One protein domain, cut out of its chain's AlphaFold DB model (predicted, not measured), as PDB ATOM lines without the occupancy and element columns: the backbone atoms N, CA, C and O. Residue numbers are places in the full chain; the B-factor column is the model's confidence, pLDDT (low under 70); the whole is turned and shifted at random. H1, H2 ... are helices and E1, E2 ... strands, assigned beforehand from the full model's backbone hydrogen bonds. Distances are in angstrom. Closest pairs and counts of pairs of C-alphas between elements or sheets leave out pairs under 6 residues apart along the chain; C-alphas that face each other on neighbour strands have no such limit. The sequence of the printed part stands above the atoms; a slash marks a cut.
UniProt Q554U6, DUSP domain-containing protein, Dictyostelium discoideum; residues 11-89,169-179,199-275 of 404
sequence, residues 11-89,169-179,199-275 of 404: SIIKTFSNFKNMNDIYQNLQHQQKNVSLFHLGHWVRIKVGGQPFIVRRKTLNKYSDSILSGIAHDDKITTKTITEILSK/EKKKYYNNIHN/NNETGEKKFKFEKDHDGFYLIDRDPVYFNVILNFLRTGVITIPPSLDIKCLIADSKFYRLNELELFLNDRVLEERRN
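Overview. This is residues 11 to 89, 169 to 179 and 199 to 275 of the 404 residues of the protein "DUSP domain-containing protein" of Dictyostelium discoideum (UniProt Q554U6). A small wall of three strands, E2, E1 and E3, has H5 and H7 over one face; H5 runs on past the sheet to one end of the model, while beyond H7 the helical hairpin of H8 and H9 reaches the other end, where H6 packs on H9. On one long side H1 and H2 make a loose arm in which residues 17 to 22 stick out, and on the opposite side residues 199 to 205 stick out. The printed part has 167 residues, in chain order H1 H2 H3 E1 E2 H4 H5 H6 E3 H7 H8 H9; the mixed sheet has the order E2, E1, E3, and the class is mostly helix. The whole is flat, 64 by 57 by 24 A, and only just loose, close to compact, with a radius of gyration of the C-alphas of 18.6 A.

Arrangement. Look first at E1, residues 44 to 49, the inner strand. E2, residues 52 to 57, is its antiparallel neighbour in a hairpin, with N 54 and O 47 at 2.7 A; E3, residues 217 to 219, is parallel to E1, with N 48 and O 217 at 2.8 A. H5, residues 68 to 87, and H7, residues 223 to 235, are on the same face, in two layers, helices over one face of a sheet. H5 lies over E1 at a height over the sheet of 6.9 A, slantwise to the strands at 45 degrees on the local plane. H7 lies over E2 and, with 3 C-alphas, only just over E1, at a height of 10.1 A, along the strands. H4, residues 58 to 61, touches H5 at Leu 61 and Leu 69, closest C-alphas 5.1 A. H8, residues 246 to 255, touches H7 about perpendicular at 75 degrees, closest C-alphas Leu 249 and Tyr 225, 6.1 A. H9, residues 259 to 275, touches H8 in a helical hairpin at a shallow tilt of 21 degrees, closest C-alphas Glu 262 and Ser 253, 5.4 A. H6, residues 169 to 176, touches residues 269 to 275 of H9, closest C-alphas Tyr 173 and Glu 272, 5.6 A. H2, residues 22 to 33, only grazes the sheet; H1, residues 13 to 16, and H3, residues 37 to 41, are not on it. Each O i to N i+4 pair is within hydrogen-bond range in H2, H5, H6, H8 and H9; H7 has 8 of 9, H3 has 0 of 1 with 1 of 2 O i to N i+3 pairs, and H1 and H4 are too short for such a pair.

Along the chain. Find C-alpha 44 at (-48.227, 45.259, 23.771), where E1 begins its 15.6 A; E2 measures 16.7 A. H5 runs 28.8 A from C-alpha 68 at (-37.798, 32.880, 25.745), H7 18.1 A, and H9 24.4 A to C-alpha 275 at (-12.091, 44.075, 45.165).

Size, cuts and confidence. The C-alphas of Lys 89 and Asn 275 are the two farthest apart, 64.2 A. Residues 90 to 168 and 180 to 198 are not printed, leaving gaps of 63.2 A and 39.8 A between C-alphas; of the links printed whole, none is long. Look for pLDDT under 70 at residues 11 to 42, 83 to 84, 86 to 89, 174 to 179 and 199 to 207.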
ATOM      1  N   SER A  11     -52.722  70.545  33.047       40.42
ATOM      2  CA  SER A  11     -52.732  69.958  34.399       40.42
ATOM      3  C   SER A  11     -51.746  68.800  34.599       40.42
ATOM      4  O   SER A  11     -51.405  68.507  35.742       40.42
ATOM      5  N   ILE A  12     -51.225  68.184  33.528       43.29
ATOM      6  CA  ILE A  12     -50.298  67.039  33.629       43.29
ATOM      7  C   ILE A  12     -48.970  67.452  34.286       43.29
ATOM      8  O   ILE A  12     -48.416  66.704  35.091       43.29
ATOM      9  N   ILE A  13     -48.491  68.671  34.015       43.22
ATOM     10  CA  ILE A  13     -47.221  69.195  34.549       43.22
ATOM     11  C   ILE A  13     -47.245  69.270  36.086       43.22
ATOM     12  O   ILE A  13     -46.229  69.025  36.731       43.22
ATOM     13  N   LYS A  14     -48.416  69.521  36.691       42.37
ATOM     14  CA  LYS A  14     -48.570  69.609  38.154       42.37
ATOM     15  C   LYS A  14     -48.569  68.241  38.854       42.37
ATOM     16  O   LYS A  14     -48.411  68.184  40.067       42.37
ATOM     17  N   THR A  15     -48.717  67.146  38.106       45.25
ATOM     18  CA  THR A  15     -48.669  65.776  38.644       45.25
ATOM     19  C   THR A  15     -47.237  65.228  38.680       45.25
ATOM     20  O   THR A  15     -46.909  64.417  39.542       45.25
ATOM     21  N   PHE A  16     -46.359  65.697  37.785       45.51
ATOM     22  CA  PHE A  16     -44.971  65.225  37.696       45.51
ATOM     23  C   PHE A  16     -44.074  65.661  38.870       45.51
ATOM     24  O   PHE A  16     -43.101  64.968  39.150       45.51
ATOM     25  N   SER A  17     -44.400  66.732  39.608       48.94
ATOM     26  CA  SER A  17     -43.581  67.178  40.754       48.94
ATOM     27  C   SER A  17     -43.650  66.264  41.982       48.94
ATOM     28  O   SER A  17     -42.854  66.431  42.901       48.94
ATOM     29  N   ASN A  18     -44.597  65.319  42.023       53.55
ATOM     30  CA  ASN A  18     -44.836  64.465  43.191       53.55
ATOM     31  C   ASN A  18     -44.266  63.043  43.039       53.55
ATOM     32  O   ASN A  18     -44.343  62.253  43.979       53.55
ATOM     33  N   PHE A  19     -43.677  62.705  41.888       51.28
ATOM     34  CA  PHE A  19     -43.073  61.394  41.656       51.28
ATOM     35  C   PHE A  19     -41.583  61.402  41.998       51.28
ATOM     36  O   PHE A  19     -40.756  61.873  41.222       51.28
ATOM     37  N   LYS A  20     -41.236  60.836  43.160       56.53
ATOM     38  CA  LYS A  20     -39.838  60.675  43.596       56.53
ATOM     39  C   LYS A  20     -39.102  59.516  42.919       56.53
ATOM     40  O   LYS A  20     -37.883  59.449  43.038       56.53
ATOM     41  N   ASN A  21     -39.807  58.604  42.246       58.28
ATOM     42  CA  ASN A  21     -39.210  57.393  41.690       58.28
ATOM     43  C   ASN A  21     -39.773  57.057  40.299       58.28
ATOM     44  O   ASN A  21     -40.982  57.113  40.072       58.28
ATOM     45  N   MET A  22     -38.908  56.657  39.359       54.50
ATOM     46  CA  MET A  22     -39.330  56.308  37.989       54.50
ATOM     47  C   MET A  22     -40.264  55.090  37.957       54.50
ATOM     48  O   MET A  22     -41.140  55.007  37.096       54.50
ATOM     49  N   ASN A  23     -40.107  54.164  38.909       53.29
ATOM     50  CA  ASN A  23     -40.977  52.997  39.057       53.29
ATOM     51  C   ASN A  23     -42.446  53.415  39.269       53.29
ATOM     52  O   ASN A  23     -43.339  52.877  38.622       53.29
ATOM     53  N   ASP A  24     -42.689  54.442  40.086       60.25
ATOM     54  CA  ASP A  24     -44.031  54.935  40.419       60.25
ATOM     55  C   ASP A  24     -44.731  55.557  39.197       60.25
ATOM     56  O   ASP A  24     -45.925  55.345  38.982       60.25
ATOM     57  N   ILE A  25     -43.972  56.259  38.344       51.53
ATOM     58  CA  ILE A  25     -44.454  56.794  37.059       51.53
ATOM     59  C   ILE A  25     -44.886  55.641  36.142       51.53
ATOM     60  O   ILE A  25     -45.966  55.688  35.549       51.53
ATOM     61  N   TYR A  26     -44.078  54.579  36.045       56.11
ATOM     62  CA  TYR A  26     -44.413  53.398  35.246       56.11
ATOM     63  C   TYR A  26     -45.618  52.624  35.791       56.11
ATOM     64  O   TYR A  26     -46.437  52.164  34.993       56.11
ATOM     65  N   GLN A  27     -45.758  52.494  37.111       58.10
ATOM     66  CA  GLN A  27     -46.926  51.858  37.724       58.10
ATOM     67  C   GLN A  27     -48.202  52.666  37.460       58.10
ATOM     68  O   GLN A  27     -49.216  52.095  37.062       58.10
ATOM     69  N   ASN A  28     -48.151  53.998  37.576       60.31
ATOM     70  CA  ASN A  28     -49.307  54.847  37.290       60.31
ATOM     71  C   ASN A  28     -49.696  54.802  35.796       60.31
ATOM     72  O   ASN A  28     -50.868  54.616  35.467       60.31
ATOM     73  N   LEU A  29     -48.713  54.835  34.885       54.95
ATOM     74  CA  LEU A  29     -48.935  54.641  33.446       54.95
ATOM     75  C   LEU A  29     -49.580  53.283  33.124       54.95
ATOM     76  O   LEU A  29     -50.515  53.233  32.327       54.95
ATOM     77  N   GLN A  30     -49.131  52.190  33.753       55.99
ATOM     78  CA  GLN A  30     -49.761  50.872  33.590       55.99
ATOM     79  C   GLN A  30     -51.194  50.856  34.139       55.99
ATOM     80  O   GLN A  30     -52.089  50.290  33.508       55.99
ATOM     81  N   HIS A  31     -51.444  51.512  35.275       55.84
ATOM     82  CA  HIS A  31     -52.774  51.562  35.877       55.84
ATOM     83  C   HIS A  31     -53.776  52.379  35.044       55.84
ATOM     84  O   HIS A  31     -54.938  51.988  34.943       55.84
ATOM     85  N   GLN A  32     -53.330  53.462  34.395       54.40
ATOM     86  CA  GLN A  32     -54.148  54.241  33.456       54.40
ATOM     87  C   GLN A  32     -54.365  53.530  32.107       54.40
ATOM     88  O   GLN A  32     -55.412  53.705  31.484       54.40
ATOM     89  N   GLN A  33     -53.425  52.692  31.656       49.69
ATOM     90  CA  GLN A  33     -53.539  51.975  30.376       49.69
ATOM     91  C   GLN A  33     -54.560  50.826  30.368       49.69
ATOM     92  O   GLN A  33     -54.921  50.366  29.285       49.69
ATOM     93  N   LYS A  34     -55.087  50.398  31.527       49.07
ATOM     94  CA  LYS A  34     -56.092  49.317  31.626       49.07
ATOM     95  C   LYS A  34     -57.360  49.548  30.780       49.07
ATOM     96  O   LYS A  34     -57.984  48.572  30.382       49.07
ATOM     97  N   ASN A  35     -57.705  50.801  30.457       42.91
ATOM     98  CA  ASN A  35     -58.981  51.165  29.821       42.91
ATOM     99  C   ASN A  35     -58.879  51.636  28.354       42.91
ATOM    100  O   ASN A  35     -59.849  52.182  27.831       42.91
ATOM    101  N   VAL A  36     -57.733  51.485  27.678       43.85
ATOM    102  CA  VAL A  36     -57.538  52.075  26.336       43.85
ATOM    103  C   VAL A  36     -57.529  51.013  25.236       43.85
ATOM    104  O   VAL A  36     -56.656  50.151  25.195       43.85
ATOM    105  N   SER A  37     -58.432  51.146  24.262       42.48
ATOM    106  CA  SER A  37     -58.570  50.302  23.055       42.48
ATOM    107  C   SER A  37     -57.341  50.273  22.119       42.48
ATOM    108  O   SER A  37     -57.333  49.574  21.108       42.48
ATOM    109  N   LEU A  38     -56.253  50.960  22.485       43.23
ATOM    110  CA  LEU A  38     -54.952  50.947  21.809       43.23
ATOM    111  C   LEU A  38     -54.201  49.601  21.887       43.23
ATOM    112  O   LEU A  38     -53.199  49.438  21.190       43.23
ATOM    113  N   PHE A  39     -54.681  48.614  22.659       48.45
ATOM    114  CA  PHE A  39     -54.159  47.238  22.603       48.45
ATOM    115  C   PHE A  39     -54.223  46.638  21.183       48.45
ATOM    116  O   PHE A  39     -53.326  45.888  20.800       48.45
ATOM    117  N   HIS A  40     -55.222  47.012  20.373       47.52
ATOM    118  CA  HIS A  40     -55.480  46.402  19.059       47.52
ATOM    119  C   HIS A  40     -54.490  46.767  17.944       47.52
ATOM    120  O   HIS A  40     -54.470  46.090  16.922       47.52
ATOM    121  N   LEU A  41     -53.597  47.745  18.139       54.85
ATOM    122  CA  LEU A  41     -52.438  47.909  17.245       54.85
ATOM    123  C   LEU A  41     -51.370  46.823  17.450       54.85
ATOM    124  O   LEU A  41     -50.333  46.849  16.792       54.85
ATOM    125  N   GLY A  42     -51.604  45.873  18.364       63.01
ATOM    126  CA  GLY A  42     -50.772  44.694  18.529       63.01
ATOM    127  C   GLY A  42     -49.322  45.079  18.771       63.01
ATOM    128  O   GLY A  42     -48.446  44.596  18.066       63.01
ATOM    129  N   HIS A  43     -49.057  45.976  19.721       82.67
ATOM    130  CA  HIS A  43     -47.698  46.370  20.126       82.67
ATOM    131  C   HIS A  43     -47.355  45.978  21.565       82.67
ATOM    132  O   HIS A  43     -46.178  46.018  21.930       82.67
ATOM    133  N   TRP A  44     -48.355  45.609  22.363       89.53
ATOM    134  CA  TRP A  44     -48.227  45.259  23.771       89.53
ATOM    135  C   TRP A  44     -48.621  43.802  23.981       89.53
ATOM    136  O   TRP A  44     -49.635  43.367  23.450       89.53
ATOM    137  N   VAL A  45     -47.823  43.098  24.773       92.55
ATOM    138  CA  VAL A  45     -47.997  41.701  25.165       92.55
ATOM    139  C   VAL A  45     -48.342  41.669  26.651       92.55
ATOM    140  O   VAL A  45     -47.776  42.438  27.438       92.55
ATOM    141  N   ARG A  46     -49.283  40.805  27.031       93.76
ATOM    142  CA  ARG A  46     -49.727  40.599  28.415       93.76
ATOM    143  C   ARG A  46     -49.021  39.375  28.989       93.76
ATOM    144  O   ARG A  46     -49.158  38.292  28.437       93.76
ATOM    145  N   ILE A  47     -48.263  39.533  30.067       95.87
ATOM    146  CA  ILE A  47     -47.513  38.440  30.711       95.87
ATOM    147  C   ILE A  47     -47.845  38.447  32.201       95.87
ATOM    148  O   ILE A  47     -47.935  39.518  32.794       95.87
ATOM    149  N   LYS A  48     -48.037  37.284  32.817       97.04
ATOM    150  CA  LYS A  48     -48.252  37.128  34.255       97.04
ATOM    151  C   LYS A  48     -47.105  36.289  34.821       97.04
ATOM    152  O   LYS A  48     -47.000  35.107  34.509       97.04
ATOM    153  N   VAL A  49     -46.235  36.924  35.606       97.14
ATOM    154  CA  VAL A  49     -45.026  36.305  36.173       97.14
ATOM    155  C   VAL A  49     -45.252  36.085  37.663       97.14
ATOM    156  O   VAL A  49     -45.546  37.049  38.366       97.14
ATOM    157  N   GLY A  50     -45.230  34.834  38.127       95.87
ATOM    158  CA  GLY A  50     -45.517  34.487  39.527       95.87
ATOM    159  C   GLY A  50     -46.857  35.050  40.025       95.87
ATOM    160  O   GLY A  50     -46.954  35.588  41.123       95.87
ATOM    161  N   GLY A  51     -47.881  35.039  39.163       94.01
ATOM    162  CA  GLY A  51     -49.203  35.622  39.433       94.01
ATOM    163  C   GLY A  51     -49.328  37.140  39.211       94.01
ATOM    164  O   GLY A  51     -50.440  37.624  38.988       94.01
ATOM    165  N   GLN A  52     -48.226  37.895  39.181       96.45
ATOM    166  CA  GLN A  52     -48.241  39.350  38.991       96.45
ATOM    167  C   GLN A  52     -48.366  39.723  37.500       96.45
ATOM    168  O   GLN A  52     -47.545  39.287  36.689       96.45
ATOM    169  N   PRO A  53     -49.348  40.554  37.098       95.66
ATOM    170  CA  PRO A  53     -49.519  40.964  35.706       95.66
ATOM    171  C   PRO A  53     -48.538  42.071  35.287       95.66
ATOM    172  O   PRO A  53     -48.341  43.062  35.989       95.66
ATOM    173  N   PHE A  54     -48.009  41.938  34.073       95.60
ATOM    174  CA  PHE A  54     -47.148  42.888  33.376       95.60
ATOM    175  C   PHE A  54     -47.680  43.139  31.962       95.60
ATOM    176  O   PHE A  54     -48.158  42.232  31.276       95.60
ATOM    177  N   ILE A  55     -47.546  44.381  31.495       93.24
ATOM    178  CA  ILE A  55     -47.879  44.769  30.120       93.24
ATOM    179  C   ILE A  55     -46.619  45.348  29.475       93.24
ATOM    180  O   ILE A  55     -46.059  46.348  29.935       93.24
ATOM    181  N   VAL A  56     -46.118  44.677  28.435       93.49
ATOM    182  CA  VAL A  56     -44.773  44.910  27.889       93.49
ATOM    183  C   VAL A  56     -44.831  45.145  26.386       93.49
ATOM    184  O   VAL A  56     -45.556  44.462  25.670       93.49
ATOM    185  N   ARG A  57     -44.064  46.109  25.863       92.96
ATOM    186  CA  ARG A  57     -43.975  46.309  24.410       92.96
ATOM    187  C   ARG A  57     -43.302  45.105  23.765       92.96
ATOM    188  O   ARG A  57     -42.215  44.719  24.189       92.96
ATOM    189  N   ARG A  58     -43.841  44.606  22.653       92.85
ATOM    190  CA  ARG A  58     -43.228  43.499  21.905       92.85
ATOM    191  C   ARG A  58     -41.781  43.792  21.490       92.85
ATOM    192  O   ARG A  58     -40.945  42.904  21.543       92.85
ATOM    193  N   LYS A  59     -41.454  45.052  21.163       93.27
ATOM    194  CA  LYS A  59     -40.068  45.484  20.879       93.27
ATOM    195  C   LYS A  59     -39.107  45.232  22.055       93.27
ATOM    196  O   LYS A  59     -37.947  44.939  21.816       93.27
ATOM    197  N   THR A  60     -39.575  45.358  23.298       95.15
ATOM    198  CA  THR A  60     -38.771  45.111  24.507       95.15
ATOM    199  C   THR A  60     -38.503  43.618  24.698       95.15
ATOM    200  O   THR A  60     -37.380  43.242  25.003       95.15
ATOM    201  N   LEU A  61     -39.511  42.772  24.466       95.68
ATOM    202  CA  LEU A  61     -39.372  41.313  24.537       95.68
ATOM    203  C   LEU A  61     -38.492  40.765  23.395       95.68
ATOM    204  O   LEU A  61     -37.651  39.907  23.623       95.68
ATOM    205  N   ASN A  62     -38.606  41.342  22.195       94.43
ATOM    206  CA  ASN A  62     -37.764  41.032  21.032       94.43
ATOM    207  C   ASN A  62     -36.359  41.673  21.077       94.43
ATOM    208  O   ASN A  62     -35.696  41.711  20.042       94.43
ATOM    209  N   LYS A  63     -35.891  42.215  22.216       93.92
ATOM    210  CA  LYS A  63     -34.537  42.800  22.299       93.92
ATOM    211  C   LYS A  63     -33.446  41.742  22.068       93.92
ATOM    212  O   LYS A  63     -32.457  42.044  21.413       93.92
ATOM    213  N   TYR A  64     -33.666  40.525  22.566       93.89
ATOM    214  CA  TYR A  64     -32.799  39.358  22.383       93.89
ATOM    215  C   TYR A  64     -33.596  38.288  21.645       93.89
ATOM    216  O   TYR A  64     -34.557  37.748  22.198       93.89
ATOM    217  N   SER A  65     -33.276  38.044  20.375       92.33
ATOM    218  CA  SER A  65     -34.087  37.207  19.475       92.33
ATOM    219  C   SER A  65     -34.153  35.737  19.893       92.33
ATOM    220  O   SER A  65     -35.163  35.085  19.635       92.33
ATOM    221  N   ASP A  66     -33.102  35.258  20.553       89.69
ATOM    222  CA  ASP A  66     -32.881  33.923  21.120       89.69
ATOM    223  C   ASP A  66     -33.549  33.701  22.492       89.69
ATOM    224  O   ASP A  66     -33.662  32.561  22.955       89.69
ATOM    225  N   SER A  67     -34.027  34.772  23.134       94.43
ATOM    226  CA  SER A  67     -34.669  34.703  24.450       94.43
ATOM    227  C   SER A  67     -36.044  34.024  24.425       94.43
ATOM    228  O   SER A  67     -36.807  34.129  23.459       94.43
ATOM    229  N   ILE A  68     -36.436  33.419  25.552       93.74
ATOM    230  CA  ILE A  68     -37.798  32.880  25.745       93.74
ATOM    231  C   ILE A  68     -38.858  33.981  25.544       93.74
ATOM    232  O   ILE A  68     -39.925  33.749  24.970       93.74
ATOM    233  N   LEU A  69     -38.537  35.212  25.955       95.88
ATOM    234  CA  LEU A  69     -39.408  36.383  25.839       95.88
ATOM    235  C   LEU A  69     -39.648  36.796  24.376       95.88
ATOM    236  O   LEU A  69     -40.772  37.160  24.024       95.88
ATOM    237  N   SER A  70     -38.636  36.677  23.511       94.62
ATOM    238  CA  SER A  70     -38.796  36.809  22.057       94.62
ATOM    239  C   SER A  70     -39.743  35.738  21.510       94.62
ATOM    240  O   SER A  70     -40.631  36.057  20.718       94.62
ATOM    241  N   GLY A  71     -39.644  34.491  21.983       92.99
ATOM    242  CA  GLY A  71     -40.589  33.424  21.637       92.99
ATOM    243  C   GLY A  71     -42.048  33.796  21.941       92.99
ATOM    244  O   GLY A  71     -42.897  33.738  21.048       92.99
ATOM    245  N   ILE A  72     -42.325  34.262  23.166       94.05
ATOM    246  CA  ILE A  72     -43.655  34.742  23.593       94.05
ATOM    247  C   ILE A  72     -44.154  35.861  22.673       94.05
ATOM    248  O   ILE A  72     -45.288  35.845  22.196       94.05
ATOM    249  N   ALA A  73     -43.292  36.830  22.381       93.05
ATOM    250  CA  ALA A  73     -43.610  37.949  21.511       93.05
ATOM    251  C   ALA A  73     -43.931  37.534  20.062       93.05
ATOM    252  O   ALA A  73     -44.802  38.139  19.429       93.05
ATOM    253  N   HIS A  74     -43.266  36.509  19.526       90.97
ATOM    254  CA  HIS A  74     -43.581  35.960  18.207       90.97
ATOM    255  C   HIS A  74     -44.919  35.209  18.202       90.97
ATOM    256  O   HIS A  74     -45.723  35.433  17.294       90.97
ATOM    257  N   ASP A  75     -45.207  34.400  19.226       90.18
ATOM    258  CA  ASP A  75     -46.506  33.732  19.377       90.18
ATOM    259  C   ASP A  75     -47.666  34.737  19.509       90.18
ATOM    260  O   ASP A  75     -48.708  34.589  18.866       90.18
ATOM    261  N   ASP A  76     -47.457  35.819  20.260       89.84
ATOM    262  CA  ASP A  76     -48.417  36.913  20.436       89.84
ATOM    263  C   ASP A  76     -48.712  37.629  19.112       89.84
ATOM    264  O   ASP A  76     -49.869  37.898  18.775       89.84
ATOM    265  N   LYS A  77     -47.670  37.879  18.311       87.08
ATOM    266  CA  LYS A  77     -47.795  38.480  16.977       87.08
ATOM    267  C   LYS A  77     -48.592  37.588  16.022       87.08
ATOM    268  O   LYS A  77     -49.369  38.120  15.230       87.08
ATOM    269  N   ILE A  78     -48.399  36.269  16.078       84.32
ATOM    270  CA  ILE A  78     -49.151  35.297  15.267       84.32
ATOM    271  C   ILE A  78     -50.611  35.264  15.732       84.32
ATOM    272  O   ILE A  78     -51.504  35.537  14.936       84.32
ATOM    273  N   THR A  79     -50.844  35.055  17.031       80.04
ATOM    274  CA  THR A  79     -52.186  35.012  17.642       80.04
ATOM    275  C   THR A  79     -52.998  36.275  17.317       80.04
ATOM    276  O   THR A  79     -54.136  36.191  16.859       80.04
ATOM    277  N   THR A  80     -52.395  37.459  17.481       78.01
ATOM    278  CA  THR A  80     -53.043  38.755  17.206       78.01
ATOM    279  C   THR A  80     -53.425  38.907  15.731       78.01
ATOM    280  O   THR A  80     -54.511  39.408  15.426       78.01
ATOM    281  N   LYS A  81     -52.555  38.473  14.807       76.77
ATOM    282  CA  LYS A  81     -52.850  38.484  13.368       76.77
ATOM    283  C   LYS A  81     -54.037  37.591  13.037       76.77
ATOM    284  O   LYS A  81     -54.981  38.083  12.433       76.77
ATOM    285  N   THR A  82     -54.034  36.338  13.493       71.99
ATOM    286  CA  THR A  82     -55.132  35.393  13.244       71.99
ATOM    287  C   THR A  82     -56.470  35.933  13.756       71.99
ATOM    288  O   THR A  82     -57.458  35.900  13.030       71.99
ATOM    289  N   ILE A  83     -56.503  36.525  14.956       68.73
ATOM    290  CA  ILE A  83     -57.717  37.160  15.499       68.73
ATOM    291  C   ILE A  83     -58.157  38.353  14.637       68.73
ATOM    292  O   ILE A  83     -59.344  38.512  14.361       68.73
ATOM    293  N   THR A  84     -57.219  39.179  14.171       67.31
ATOM    294  CA  THR A  84     -57.528  40.338  13.316       67.31
ATOM    295  C   THR A  84     -58.035  39.900  11.936       67.31
ATOM    296  O   THR A  84     -58.962  40.504  11.404       67.31
ATOM    297  N   GLU A  85     -57.486  38.827  11.366       71.08
ATOM    298  CA  GLU A  85     -57.929  38.226  10.100       71.08
ATOM    299  C   GLU A  85     -59.334  37.607  10.204       71.08
ATOM    300  O   GLU A  85     -60.126  37.753   9.274       71.08
ATOM    301  N   ILE A  86     -59.677  36.991  11.342       65.97
ATOM    302  CA  ILE A  86     -61.039  36.512  11.636       65.97
ATOM    303  C   ILE A  86     -62.012  37.698  11.768       65.97
ATOM    304  O   ILE A  86     -63.036  37.739  11.093       65.97
ATOM    305  N   LEU A  87     -61.680  38.703  12.588       63.47
ATOM    306  CA  LEU A  87     -62.555  39.858  12.849       63.47
ATOM    307  C   LEU A  87     -62.756  40.775  11.629       63.47
ATOM    308  O   LEU A  87     -63.783  41.440  11.524       63.47
ATOM    309  N   SER A  88     -61.794  40.816  10.704       66.20
ATOM    310  CA  SER A  88     -61.883  41.586   9.451       66.20
ATOM    311  C   SER A  88     -62.644  40.871   8.328       66.20
ATOM    312  O   SER A  88     -62.910  41.487   7.297       66.20
ATOM    313  N   LYS A  89     -63.053  39.609   8.531       65.44
ATOM    314  CA  LYS A  89     -63.898  38.833   7.608       65.44
ATOM    315  C   LYS A  89     -65.215  38.393   8.276       65.44
ATOM    316  O   LYS A  89     -65.475  37.194   8.366       65.44
ATOM    317  N   GLU A 169     -17.577  46.845  50.754       76.10
ATOM    318  CA  GLU A 169     -17.351  45.818  49.727       76.10
ATOM    319  C   GLU A 169     -17.713  44.412  50.239       76.10
ATOM    320  O   GLU A 169     -18.226  43.596  49.477       76.10
ATOM    321  N   LYS A 170     -17.571  44.137  51.546       77.36
ATOM    322  CA  LYS A 170     -18.098  42.912  52.178       77.36
ATOM    323  C   LYS A 170     -19.604  42.854  52.107       77.36
ATOM    324  O   LYS A 170     -20.130  41.809  51.757       77.36
ATOM    325  N   LYS A 171     -20.301  43.944  52.421       78.52
ATOM    326  CA  LYS A 171     -21.762  43.993  52.311       78.52
ATOM    327  C   LYS A 171     -22.205  43.809  50.864       78.52
ATOM    328  O   LYS A 171     -23.070  42.976  50.635       78.52
ATOM    329  N   LYS A 172     -21.575  44.483  49.889       74.28
ATOM    330  CA  LYS A 172     -21.829  44.252  48.452       74.28
ATOM    331  C   LYS A 172     -21.658  42.768  48.099       74.28
ATOM    332  O   LYS A 172     -22.625  42.125  47.700       74.28
ATOM    333  N   TYR A 173     -20.474  42.210  48.357       73.27
ATOM    334  CA  TYR A 173     -20.152  40.818  48.052       73.27
ATOM    335  C   TYR A 173     -21.062  39.820  48.772       73.27
ATOM    336  O   TYR A 173     -21.586  38.933  48.121       73.27
ATOM    337  N   TYR A 174     -21.286  39.927  50.085       69.83
ATOM    338  CA  TYR A 174     -22.099  38.958  50.833       69.83
ATOM    339  C   TYR A 174     -23.593  39.054  50.510       69.83
ATOM    340  O   TYR A 174     -24.244  38.012  50.454       69.83
ATOM    341  N   ASN A 175     -24.125  40.254  50.239       68.28
ATOM    342  CA  ASN A 175     -25.502  40.413  49.755       68.28
ATOM    343  C   ASN A 175     -25.694  39.732  48.390       68.28
ATOM    344  O   ASN A 175     -26.759  39.188  48.114       68.28
ATOM    345  N   ASN A 176     -24.649  39.724  47.562       66.27
ATOM    346  CA  ASN A 176     -24.636  39.089  46.248       66.27
ATOM    347  C   ASN A 176     -24.175  37.611  46.287       66.27
ATOM    348  O   ASN A 176     -24.402  36.840  45.357       66.27
ATOM    349  N   ILE A 177     -23.459  37.188  47.332       59.94
ATOM    350  CA  ILE A 177     -22.703  35.930  47.357       59.94
ATOM    351  C   ILE A 177     -22.749  35.293  48.752       59.94
ATOM    352  O   ILE A 177     -21.739  35.084  49.426       59.94
ATOM    353  N   HIS A 178     -23.938  34.840  49.149       48.94
ATOM    354  CA  HIS A 178     -24.059  33.797  50.167       48.94
ATOM    355  C   HIS A 178     -23.886  32.418  49.499       48.94
ATOM    356  O   HIS A 178     -24.613  32.089  48.566       48.94
ATOM    357  N   ASN A 179     -22.916  31.602  49.934       40.55
ATOM    358  CA  ASN A 179     -22.576  30.258  49.407       40.55
ATOM    359  C   ASN A 179     -21.910  30.207  48.003       40.55
ATOM    360  O   ASN A 179     -22.523  29.741  47.044       40.55
ATOM    361  N   ASN A 199     -41.908  19.034  16.929       37.50
ATOM    362  CA  ASN A 199     -40.914  19.011  15.863       37.50
ATOM    363  C   ASN A 199     -41.558  19.519  14.570       37.50
ATOM    364  O   ASN A 199     -42.357  18.819  13.949       37.50
ATOM    365  N   ASN A 200     -41.187  20.727  14.155       43.62
ATOM    366  CA  ASN A 200     -41.422  21.186  12.790       43.62
ATOM    367  C   ASN A 200     -40.392  20.526  11.855       43.62
ATOM    368  O   ASN A 200     -39.301  20.157  12.295       43.62
ATOM    369  N   GLU A 201     -40.681  20.451  10.555       46.16
ATOM    370  CA  GLU A 201     -39.793  19.846   9.539       46.16
ATOM    371  C   GLU A 201     -38.413  20.537   9.410       46.16
ATOM    372  O   GLU A 201     -37.502  20.000   8.786       46.16
ATOM    373  N   THR A 202     -38.232  21.706  10.038       54.78
ATOM    374  CA  THR A 202     -36.962  22.443  10.151       54.78
ATOM    375  C   THR A 202     -36.078  22.014  11.331       54.78
ATOM    376  O   THR A 202     -34.936  22.458  11.417       54.78
ATOM    377  N   GLY A 203     -36.576  21.183  12.256       48.13
ATOM    378  CA  GLY A 203     -35.862  20.788  13.480       48.13
ATOM    379  C   GLY A 203     -35.817  21.860  14.582       48.13
ATOM    380  O   GLY A 203     -35.200  21.649  15.626       48.13
ATOM    381  N   GLU A 204     -36.475  23.004  14.389       48.66
ATOM    382  CA  GLU A 204     -36.526  24.078  15.384       48.66
ATOM    383  C   GLU A 204     -37.473  23.719  16.542       48.66
ATOM    384  O   GLU A 204     -38.685  23.588  16.352       48.66
ATOM    385  N   LYS A 205     -36.930  23.603  17.766       54.94
ATOM    386  CA  LYS A 205     -37.716  23.411  18.999       54.94
ATOM    387  C   LYS A 205     -38.617  24.631  19.249       54.94
ATOM    388  O   LYS A 205     -38.175  25.627  19.822       54.94
ATOM    389  N   LYS A 206     -39.891  24.559  18.848       59.58
ATOM    390  CA  LYS A 206     -40.879  25.604  19.153       59.58
ATOM    391  C   LYS A 206     -41.417  25.436  20.577       59.58
ATOM    392  O   LYS A 206     -42.037  24.424  20.890       59.58
ATOM    393  N   PHE A 207     -41.250  26.464  21.406       67.45
ATOM    394  CA  PHE A 207     -41.895  26.547  22.718       67.45
ATOM    395  C   PHE A 207     -43.418  26.677  22.590       67.45
ATOM    396  O   PHE A 207     -43.920  27.500  21.817       67.45
ATOM    397  N   LYS A 208     -44.154  25.907  23.395       78.72
ATOM    398  CA  LYS A 208     -45.587  26.103  23.628       78.72
ATOM    399  C   LYS A 208     -45.760  26.978  24.866       78.72
ATOM    400  O   LYS A 208     -45.376  26.570  25.953       78.72
ATOM    401  N   PHE A 209     -46.359  28.154  24.713       88.27
ATOM    402  CA  PHE A 209     -46.622  29.046  25.841       88.27
ATOM    403  C   PHE A 209     -48.072  28.936  26.310       88.27
ATOM    404  O   PHE A 209     -49.000  29.033  25.505       88.27
ATOM    405  N   GLU A 210     -48.262  28.755  27.615       91.93
ATOM    406  CA  GLU A 210     -49.582  28.745  28.243       91.93
ATOM    407  C   GLU A 210     -50.116  30.171  28.443       91.93
ATOM    408  O   GLU A 210     -49.349  31.118  28.644       91.93
ATOM    409  N   LYS A 211     -51.443  30.321  28.367       92.94
ATOM    410  CA  LYS A 211     -52.157  31.583  28.585       92.94
ATOM    411  C   LYS A 211     -53.351  31.336  29.497       92.94
ATOM    412  O   LYS A 211     -54.016  30.312  29.353       92.94
ATOM    413  N   ASP A 212     -53.652  32.284  30.379       92.16
ATOM    414  CA  ASP A 212     -54.923  32.276  31.112       92.16
ATOM    415  C   ASP A 212     -56.109  32.746  30.245       92.16
ATOM    416  O   ASP A 212     -55.955  33.156  29.090       92.16
ATOM    417  N   HIS A 213     -57.315  32.703  30.820       90.80
ATOM    418  CA  HIS A 213     -58.551  33.144  30.164       90.80
ATOM    419  C   HIS A 213     -58.565  34.638  29.786       90.80
ATOM    420  O   HIS A 213     -59.329  35.031  28.907       90.80
ATOM    421  N   ASP A 214     -57.717  35.466  30.407       87.65
ATOM    422  CA  ASP A 214     -57.588  36.905  30.125       87.65
ATOM    423  C   ASP A 214     -56.529  37.202  29.038       87.65
ATOM    424  O   ASP A 214     -56.301  38.365  28.662       87.65
ATOM    425  N   GLY A 215     -55.880  36.150  28.524       88.52
ATOM    426  CA  GLY A 215     -54.859  36.205  27.485       88.52
ATOM    427  C   GLY A 215     -53.467  36.595  27.987       88.52
ATOM    428  O   GLY A 215     -52.649  37.037  27.179       88.52
ATOM    429  N   PHE A 216     -53.179  36.474  29.288       92.72
ATOM    430  CA  PHE A 216     -51.822  36.655  29.806       92.72
ATOM    431  C   PHE A 216     -51.005  35.381  29.610       92.72
ATOM    432  O   PHE A 216     -51.400  34.318  30.077       92.72
ATOM    433  N   TYR A 217     -49.830  35.511  28.998       95.36
ATOM    434  CA  TYR A 217     -48.815  34.458  28.978       95.36
ATOM    435  C   TYR A 217     -48.318  34.173  30.395       95.36
ATOM    436  O   TYR A 217     -47.906  35.105  31.089       95.36
ATOM    437  N   LEU A 218     -48.346  32.913  30.818       96.21
ATOM    438  CA  LEU A 218     -47.976  32.519  32.179       96.21
ATOM    439  C   LEU A 218     -46.484  32.177  32.268       96.21
ATOM    440  O   LEU A 218     -45.950  31.480  31.407       96.21
ATOM    441  N   ILE A 219     -45.813  32.685  33.304       96.20
ATOM    442  CA  ILE A 219     -44.408  32.389  33.608       96.20
ATOM    443  C   ILE A 219     -44.274  32.131  35.110       96.20
ATOM    444  O   ILE A 219     -44.552  33.015  35.925       96.20
ATOM    445  N   ASP A 220     -43.811  30.940  35.479       95.76
ATOM    446  CA  ASP A 220     -43.561  30.574  36.874       95.76
ATOM    447  C   ASP A 220     -42.149  31.001  37.310       95.76
ATOM    448  O   ASP A 220     -41.209  30.211  37.318       95.76
ATOM    449  N   ARG A 221     -41.983  32.303  37.576       96.23
ATOM    450  CA  ARG A 221     -40.776  32.928  38.151       96.23
ATOM    451  C   ARG A 221     -41.182  34.048  39.105       96.23
ATOM    452  O   ARG A 221     -42.323  34.506  39.086       96.23
ATOM    453  N   ASP A 222     -40.239  34.527  39.908       96.53
ATOM    454  CA  ASP A 222     -40.479  35.626  40.840       96.53
ATOM    455  C   ASP A 222     -40.630  36.976  40.086       96.53
ATOM    456  O   ASP A 222     -39.714  37.411  39.373       96.53
ATOM    457  N   PRO A 223     -41.770  37.685  40.232       97.28
ATOM    458  CA  PRO A 223     -42.003  38.960  39.561       97.28
ATOM    459  C   PRO A 223     -41.067  40.092  40.000       97.28
ATOM    460  O   PRO A 223     -40.915  41.071  39.262       97.28
ATOM    461  N   VAL A 224     -40.445  40.000  41.177       96.38
ATOM    462  CA  VAL A 224     -39.514  41.011  41.690       96.38
ATOM    463  C   VAL A 224     -38.213  40.988  40.884       96.38
ATOM    464  O   VAL A 224     -37.765  42.041  40.417       96.38
ATOM    465  N   TYR A 225     -37.664  39.798  40.623       96.71
ATOM    466  CA  TYR A 225     -36.508  39.613  39.738       96.71
ATOM    467  C   TYR A 225     -36.863  39.930  38.282       96.71
ATOM    468  O   TYR A 225     -36.135  40.674  37.616       96.71
ATOM    469  N   PHE A 226     -38.036  39.495  37.809       97.67
ATOM    470  CA  PHE A 226     -38.501  39.849  36.468       97.67
ATOM    471  C   PHE A 226     -38.623  41.366  36.255       97.67
ATOM    472  O   PHE A 226     -38.296  41.847  35.174       97.67
ATOM    473  N   ASN A 227     -39.021  42.154  37.261       95.92
ATOM    474  CA  ASN A 227     -39.076  43.614  37.132       95.92
ATOM    475  C   ASN A 227     -37.686  44.235  36.870       95.92
ATOM    476  O   ASN A 227     -37.564  45.170  36.075       95.92
ATOM    477  N   VAL A 228     -36.629  43.694  37.485       95.88
ATOM    478  CA  VAL A 228     -35.237  44.117  37.242       95.88
ATOM    479  C   VAL A 228     -34.807  43.778  35.811       95.88
ATOM    480  O   VAL A 228     -34.328  44.653  35.084       95.88
ATOM    481  N   ILE A 229     -35.066  42.546  35.366       97.33
ATOM    482  CA  ILE A 229     -34.772  42.075  34.001       97.33
ATOM    483  C   ILE A 229     -35.524  42.908  32.967       97.33
ATOM    484  O   ILE A 229     -34.948  43.394  31.998       97.33
ATOM    485  N   LEU A 230     -36.812  43.140  33.197       97.11
ATOM    486  CA  LEU A 230     -37.677  43.922  32.330       97.11
ATOM    487  C   LEU A 230     -37.205  45.376  32.200       97.11
ATOM    488  O   LEU A 230     -37.336  45.969  31.126       97.11
ATOM    489  N   ASN A 231     -36.621  45.954  33.252       94.37
ATOM    490  CA  ASN A 231     -35.997  47.270  33.173       94.37
ATOM    491  C   ASN A 231     -34.694  47.235  32.363       94.37
ATOM    492  O   ASN A 231     -34.560  48.054  31.455       94.37
ATOM    493  N   PHE A 232     -33.823  46.238  32.550       95.92
ATOM    494  CA  PHE A 232     -32.656  46.018  31.679       95.92
ATOM    495  C   PHE A 232     -33.038  45.829  30.192       95.92
ATOM    496  O   PHE A 232     -32.392  46.381  29.293       95.92
ATOM    497  N   LEU A 233     -34.138  45.128  29.897       96.22
ATOM    498  CA  LEU A 233     -34.668  45.005  28.534       96.22
ATOM    499  C   LEU A 233     -35.170  46.344  27.965       96.22
ATOM    500  O   LEU A 233     -35.135  46.550  26.752       96.22
ATOM    501  N   ARG A 234     -35.640  47.270  28.812       94.42
ATOM    502  CA  ARG A 234     -36.108  48.606  28.395       94.42
ATOM    503  C   ARG A 234     -34.971  49.607  28.200       94.42
ATOM    504  O   ARG A 234     -35.049  50.401  27.267       94.42
ATOM    505  N   THR A 235     -33.971  49.608  29.081       92.47
ATOM    506  CA  THR A 235     -32.932  50.653  29.159       92.47
ATOM    507  C   THR A 235     -31.574  50.214  28.615       92.47
ATOM    508  O   THR A 235     -30.795  51.062  28.197       92.47
ATOM    509  N   GLY A 236     -31.268  48.913  28.644       90.68
ATOM    510  CA  GLY A 236     -29.904  48.393  28.492       90.68
ATOM    511  C   GLY A 236     -29.040  48.515  29.750       90.68
ATOM    512  O   GLY A 236     -27.955  47.956  29.782       90.68
ATOM    513  N   VAL A 237     -29.525  49.188  30.796       89.62
ATOM    514  CA  VAL A 237     -28.814  49.382  32.064       89.62
ATOM    515  C   VAL A 237     -29.463  48.515  33.131       89.62
ATOM    516  O   VAL A 237     -30.677  48.566  33.338       89.62
ATOM    517  N   ILE A 238     -28.642  47.724  33.813       90.54
ATOM    518  CA  ILE A 238     -29.055  46.885  34.929       90.54
ATOM    519  C   ILE A 238     -28.824  47.627  36.250       90.54
ATOM    520  O   ILE A 238     -27.767  48.207  36.491       90.54
ATOM    521  N   THR A 239     -29.836  47.627  37.113       88.82
ATOM    522  CA  THR A 239     -29.773  48.223  38.451       88.82
ATOM    523  C   THR A 239     -30.376  47.225  39.422       88.82
ATOM    524  O   THR A 239     -31.557  46.897  39.315       88.82
ATOM    525  N   ILE A 240     -29.549  46.714  40.331       90.52
ATOM    526  CA  ILE A 240     -29.911  45.644  41.260       90.52
ATOM    527  C   ILE A 240     -30.173  46.291  42.627       90.52
ATOM    528  O   ILE A 240     -29.252  46.885  43.191       90.52
ATOM    529  N   PRO A 241     -31.407  46.242  43.159       89.46
ATOM    530  CA  PRO A 241     -31.680  46.660  44.528       89.46
ATOM    531  C   PRO A 241     -30.850  45.834  45.523       89.46
ATOM    532  O   PRO A 241     -30.767  44.619  45.355       89.46
ATOM    533  N   PRO A 242     -30.310  46.429  46.604       84.85
ATOM    534  CA  PRO A 242     -29.457  45.725  47.572       84.85
ATOM    535  C   PRO A 242     -30.186  44.633  48.376       84.85
ATOM    536  O   PRO A 242     -29.560  43.927  49.157       84.85
ATOM    537  N   SER A 243     -31.507  44.519  48.217       87.96
ATOM    538  CA  SER A 243     -32.362  43.495  48.815       87.96
ATOM    539  C   SER A 243     -32.545  42.243  47.946       87.96
ATOM    540  O   SER A 243     -33.294  41.359  48.352       87.96
ATOM    541  N   LEU A 244     -31.965  42.190  46.740       90.50
ATOM    542  CA  LEU A 244     -32.089  41.053  45.821       90.50
ATOM    543  C   LEU A 244     -30.759  40.320  45.669       90.50
ATOM    544  O   LEU A 244     -29.729  40.945  45.437       90.50
ATOM    545  N   ASP A 245     -30.812  38.991  45.728       90.91
ATOM    546  CA  ASP A 245     -29.652  38.129  45.512       90.91
ATOM    547  C   ASP A 245     -29.339  38.047  44.008       90.91
ATOM    548  O   ASP A 245     -30.131  37.529  43.210       90.91
ATOM    549  N   ILE A 246     -28.160  38.528  43.604       93.03
ATOM    550  CA  ILE A 246     -27.711  38.471  42.208       93.03
ATOM    551  C   ILE A 246     -27.686  37.039  41.648       93.03
ATOM    552  O   ILE A 246     -27.840  36.866  40.443       93.03
ATOM    553  N   LYS A 247     -27.560  35.994  42.478       91.41
ATOM    554  CA  LYS A 247     -27.608  34.594  42.026       91.41
ATOM    555  C   LYS A 247     -28.979  34.184  41.526       91.41
ATOM    556  O   LYS A 247     -29.069  33.489  40.518       91.41
ATOM    557  N   CYS A 248     -30.034  34.636  42.196       94.26
ATOM    558  CA  CYS A 248     -31.402  34.436  41.728       94.26
ATOM    559  C   CYS A 248     -31.614  35.173  40.397       94.26
ATOM    560  O   CYS A 248     -32.208  34.627  39.472       94.26
ATOM    561  N   LEU A 249     -31.017  36.361  40.243       95.41
ATOM    562  CA  LEU A 249     -31.038  37.111  38.987       95.41
ATOM    563  C   LEU A 249     -30.231  36.430  37.857       95.41
ATOM    564  O   LEU A 249     -30.677  36.451  36.713       95.41
ATOM    565  N   ILE A 250     -29.101  35.777  38.164       95.91
ATOM    566  CA  ILE A 250     -28.330  34.929  37.228       95.91
ATOM    567  C   ILE A 250     -29.132  33.675  36.835       95.91
ATOM    568  O   ILE A 250     -29.124  33.254  35.677       95.91
ATOM    569  N   ALA A 251     -29.848  33.066  37.783       96.13
ATOM    570  CA  ALA A 251     -30.719  31.925  37.508       96.13
ATOM    571  C   ALA A 251     -31.910  32.318  36.616       96.13
ATOM    572  O   ALA A 251     -32.284  31.558  35.723       96.13
ATOM    573  N   ASP A 252     -32.486  33.505  36.814       96.81
ATOM    574  CA  ASP A 252     -33.499  34.056  35.913       96.81
ATOM    575  C   ASP A 252     -32.910  34.425  34.539       96.81
ATOM    576  O   ASP A 252     -33.530  34.121  33.521       96.81
ATOM    577  N   SER A 253     -31.720  35.039  34.455       96.72
ATOM    578  CA  SER A 253     -31.117  35.381  33.154       96.72
ATOM    579  C   SER A 253     -30.844  34.134  32.310       96.72
ATOM    580  O   SER A 253     -31.107  34.156  31.107       96.72
ATOM    581  N   LYS A 254     -30.419  33.032  32.947       96.45
ATOM    582  CA  LYS A 254     -30.321  31.698  32.331       96.45
ATOM    583  C   LYS A 254     -31.671  31.202  31.826       96.45
ATOM    584  O   LYS A 254     -31.793  30.869  30.650       96.45
ATOM    585  N   PHE A 255     -32.690  31.213  32.689       96.47
ATOM    586  CA  PHE A 255     -34.048  30.785  32.342       96.47
ATOM    587  C   PHE A 255     -34.587  31.540  31.119       96.47
ATOM    588  O   PHE A 255     -34.969  30.922  30.132       96.47
ATOM    589  N   TYR A 256     -34.534  32.875  31.116       96.28
ATOM    590  CA  TYR A 256     -35.000  33.678  29.980       96.28
ATOM    591  C   TYR A 256     -34.084  33.616  28.743       96.28
ATOM    592  O   TYR A 256     -34.472  34.150  27.700       96.28
ATOM    593  N   ARG A 257     -32.914  32.962  28.832       95.87
ATOM    594  CA  ARG A 257     -31.851  32.905  27.809       95.87
ATOM    595  C   ARG A 257     -31.333  34.291  27.417       95.87
ATOM    596  O   ARG A 257     -31.284  34.662  26.250       95.87
ATOM    597  N   LEU A 258     -30.985  35.085  28.426       96.32
ATOM    598  CA  LEU A 258     -30.437  36.432  28.289       96.32
ATOM    599  C   LEU A 258     -28.920  36.399  28.504       96.32
ATOM    600  O   LEU A 258     -28.417  36.892  29.511       96.32
ATOM    601  N   ASN A 259     -28.204  35.814  27.541       93.80
ATOM    602  CA  ASN A 259     -26.766  35.527  27.626       93.80
ATOM    603  C   ASN A 259     -25.909  36.767  27.973       93.80
ATOM    604  O   ASN A 259     -25.014  36.685  28.808       93.80
ATOM    605  N   GLU A 260     -26.211  37.940  27.398       93.27
ATOM    606  CA  GLU A 260     -25.504  39.197  27.720       93.27
ATOM    607  C   GLU A 260     -25.707  39.620  29.187       93.27
ATOM    608  O   GLU A 260     -24.763  40.046  29.850       93.27
ATOM    609  N   LEU A 261     -26.930  39.468  29.711       95.49
ATOM    610  CA  LEU A 261     -27.230  39.771  31.109       95.49
ATOM    611  C   LEU A 261     -26.536  38.771  32.037       95.49
ATOM    612  O   LEU A 261     -25.956  39.181  33.035       95.49
ATOM    613  N   GLU A 262     -26.554  37.481  31.700       94.90
ATOM    614  CA  GLU A 262     -25.839  36.459  32.465       94.90
ATOM    615  C   GLU A 262     -24.342  36.777  32.573       94.90
ATOM    616  O   GLU A 262     -23.798  36.761  33.678       94.90
ATOM    617  N   LEU A 263     -23.682  37.093  31.454       92.37
ATOM    618  CA  LEU A 263     -22.261  37.448  31.441       92.37
ATOM    619  C   LEU A 263     -21.989  38.664  32.333       92.37
ATOM    620  O   LEU A 263     -21.172  38.571  33.245       92.37
ATOM    621  N   PHE A 264     -22.751  39.751  32.164       91.52
ATOM    622  CA  PHE A 264     -22.605  40.955  32.985       91.52
ATOM    623  C   PHE A 264     -22.742  40.670  34.493       91.52
ATOM    624  O   PHE A 264     -21.983  41.198  35.308       91.52
ATOM    625  N   LEU A 265     -23.725  39.854  34.890       93.90
ATOM    626  CA  LEU A 265     -23.969  39.546  36.301       93.90
ATOM    627  C   LEU A 265     -22.851  38.676  36.898       93.90
ATOM    628  O   LEU A 265     -22.447  38.909  38.039       93.90
ATOM    629  N   ASN A 266     -22.315  37.722  36.129       91.84
ATOM    630  CA  ASN A 266     -21.144  36.939  36.533       91.84
ATOM    631  C   ASN A 266     -19.880  37.810  36.627       91.84
ATOM    632  O   ASN A 266     -19.143  37.708  37.607       91.84
ATOM    633  N   ASP A 267     -19.650  38.713  35.670       90.17
ATOM    634  CA  ASP A 267     -18.515  39.642  35.702       90.17
ATOM    635  C   ASP A 267     -18.580  40.576  36.915       90.17
ATOM    636  O   ASP A 267     -17.560  40.801  37.571       90.17
ATOM    637  N   ARG A 268     -19.778  41.051  37.285       89.33
ATOM    638  CA  ARG A 268     -20.000  41.831  38.512       89.33
ATOM    639  C   ARG A 268     -19.674  41.026  39.778       89.33
ATOM    640  O   ARG A 268     -18.960  41.525  40.643       89.33
ATOM    641  N   VAL A 269     -20.153  39.783  39.866       89.44
ATOM    642  CA  VAL A 269     -19.836  38.825  40.947       89.44
ATOM    643  C   VAL A 269     -18.322  38.626  41.093       89.44
ATOM    644  O   VAL A 269     -17.794  38.589  42.207       89.44
ATOM    645  N   LEU A 270     -17.605  38.517  39.972       89.24
ATOM    646  CA  LEU A 270     -16.152  38.361  39.950       89.24
ATOM    647  C   LEU A 270     -15.419  39.654  40.330       89.24
ATOM    648  O   LEU A 270     -14.421  39.586  41.041       89.24
ATOM    649  N   GLU A 271     -15.912  40.817  39.907       87.23
ATOM    650  CA  GLU A 271     -15.338  42.125  40.243       87.23
ATOM    651  C   GLU A 271     -15.452  42.441  41.738       87.23
ATOM    652  O   GLU A 271     -14.463  42.793  42.379       87.23
ATOM    653  N   GLU A 272     -16.624  42.229  42.334       86.16
ATOM    654  CA  GLU A 272     -16.819  42.390  43.780       86.16
ATOM    655  C   GLU A 272     -15.927  41.416  44.574       86.16
ATOM    656  O   GLU A 272     -15.358  41.783  45.604       86.16
ATOM    657  N   ARG A 273     -15.698  40.199  44.050       88.41
ATOM    658  CA  ARG A 273     -14.722  39.256  44.619       88.41
ATOM    659  C   ARG A 273     -13.279  39.770  44.528       88.41
ATOM    660  O   ARG A 273     -12.554  39.684  45.519       88.41
ATOM    661  N   ARG A 274     -12.852  40.294  43.368       88.66
ATOM    662  CA  ARG A 274     -11.504  40.870  43.172       88.66
ATOM    663  C   ARG A 274     -11.251  41.997  44.164       88.66
ATOM    664  O   ARG A 274     -10.227  41.994  44.846       88.66
ATOM    665  N   ASN A 275     -12.201  42.923  44.276       86.91
ATOM    666  CA  ASN A 275     -12.091  44.075  45.165       86.91
ATOM    667  C   ASN A 275     -12.032  43.660  46.639       86.91
ATOM    668  O   ASN A 275     -11.191  44.178  47.375       86.91
TER     669      ASN A 275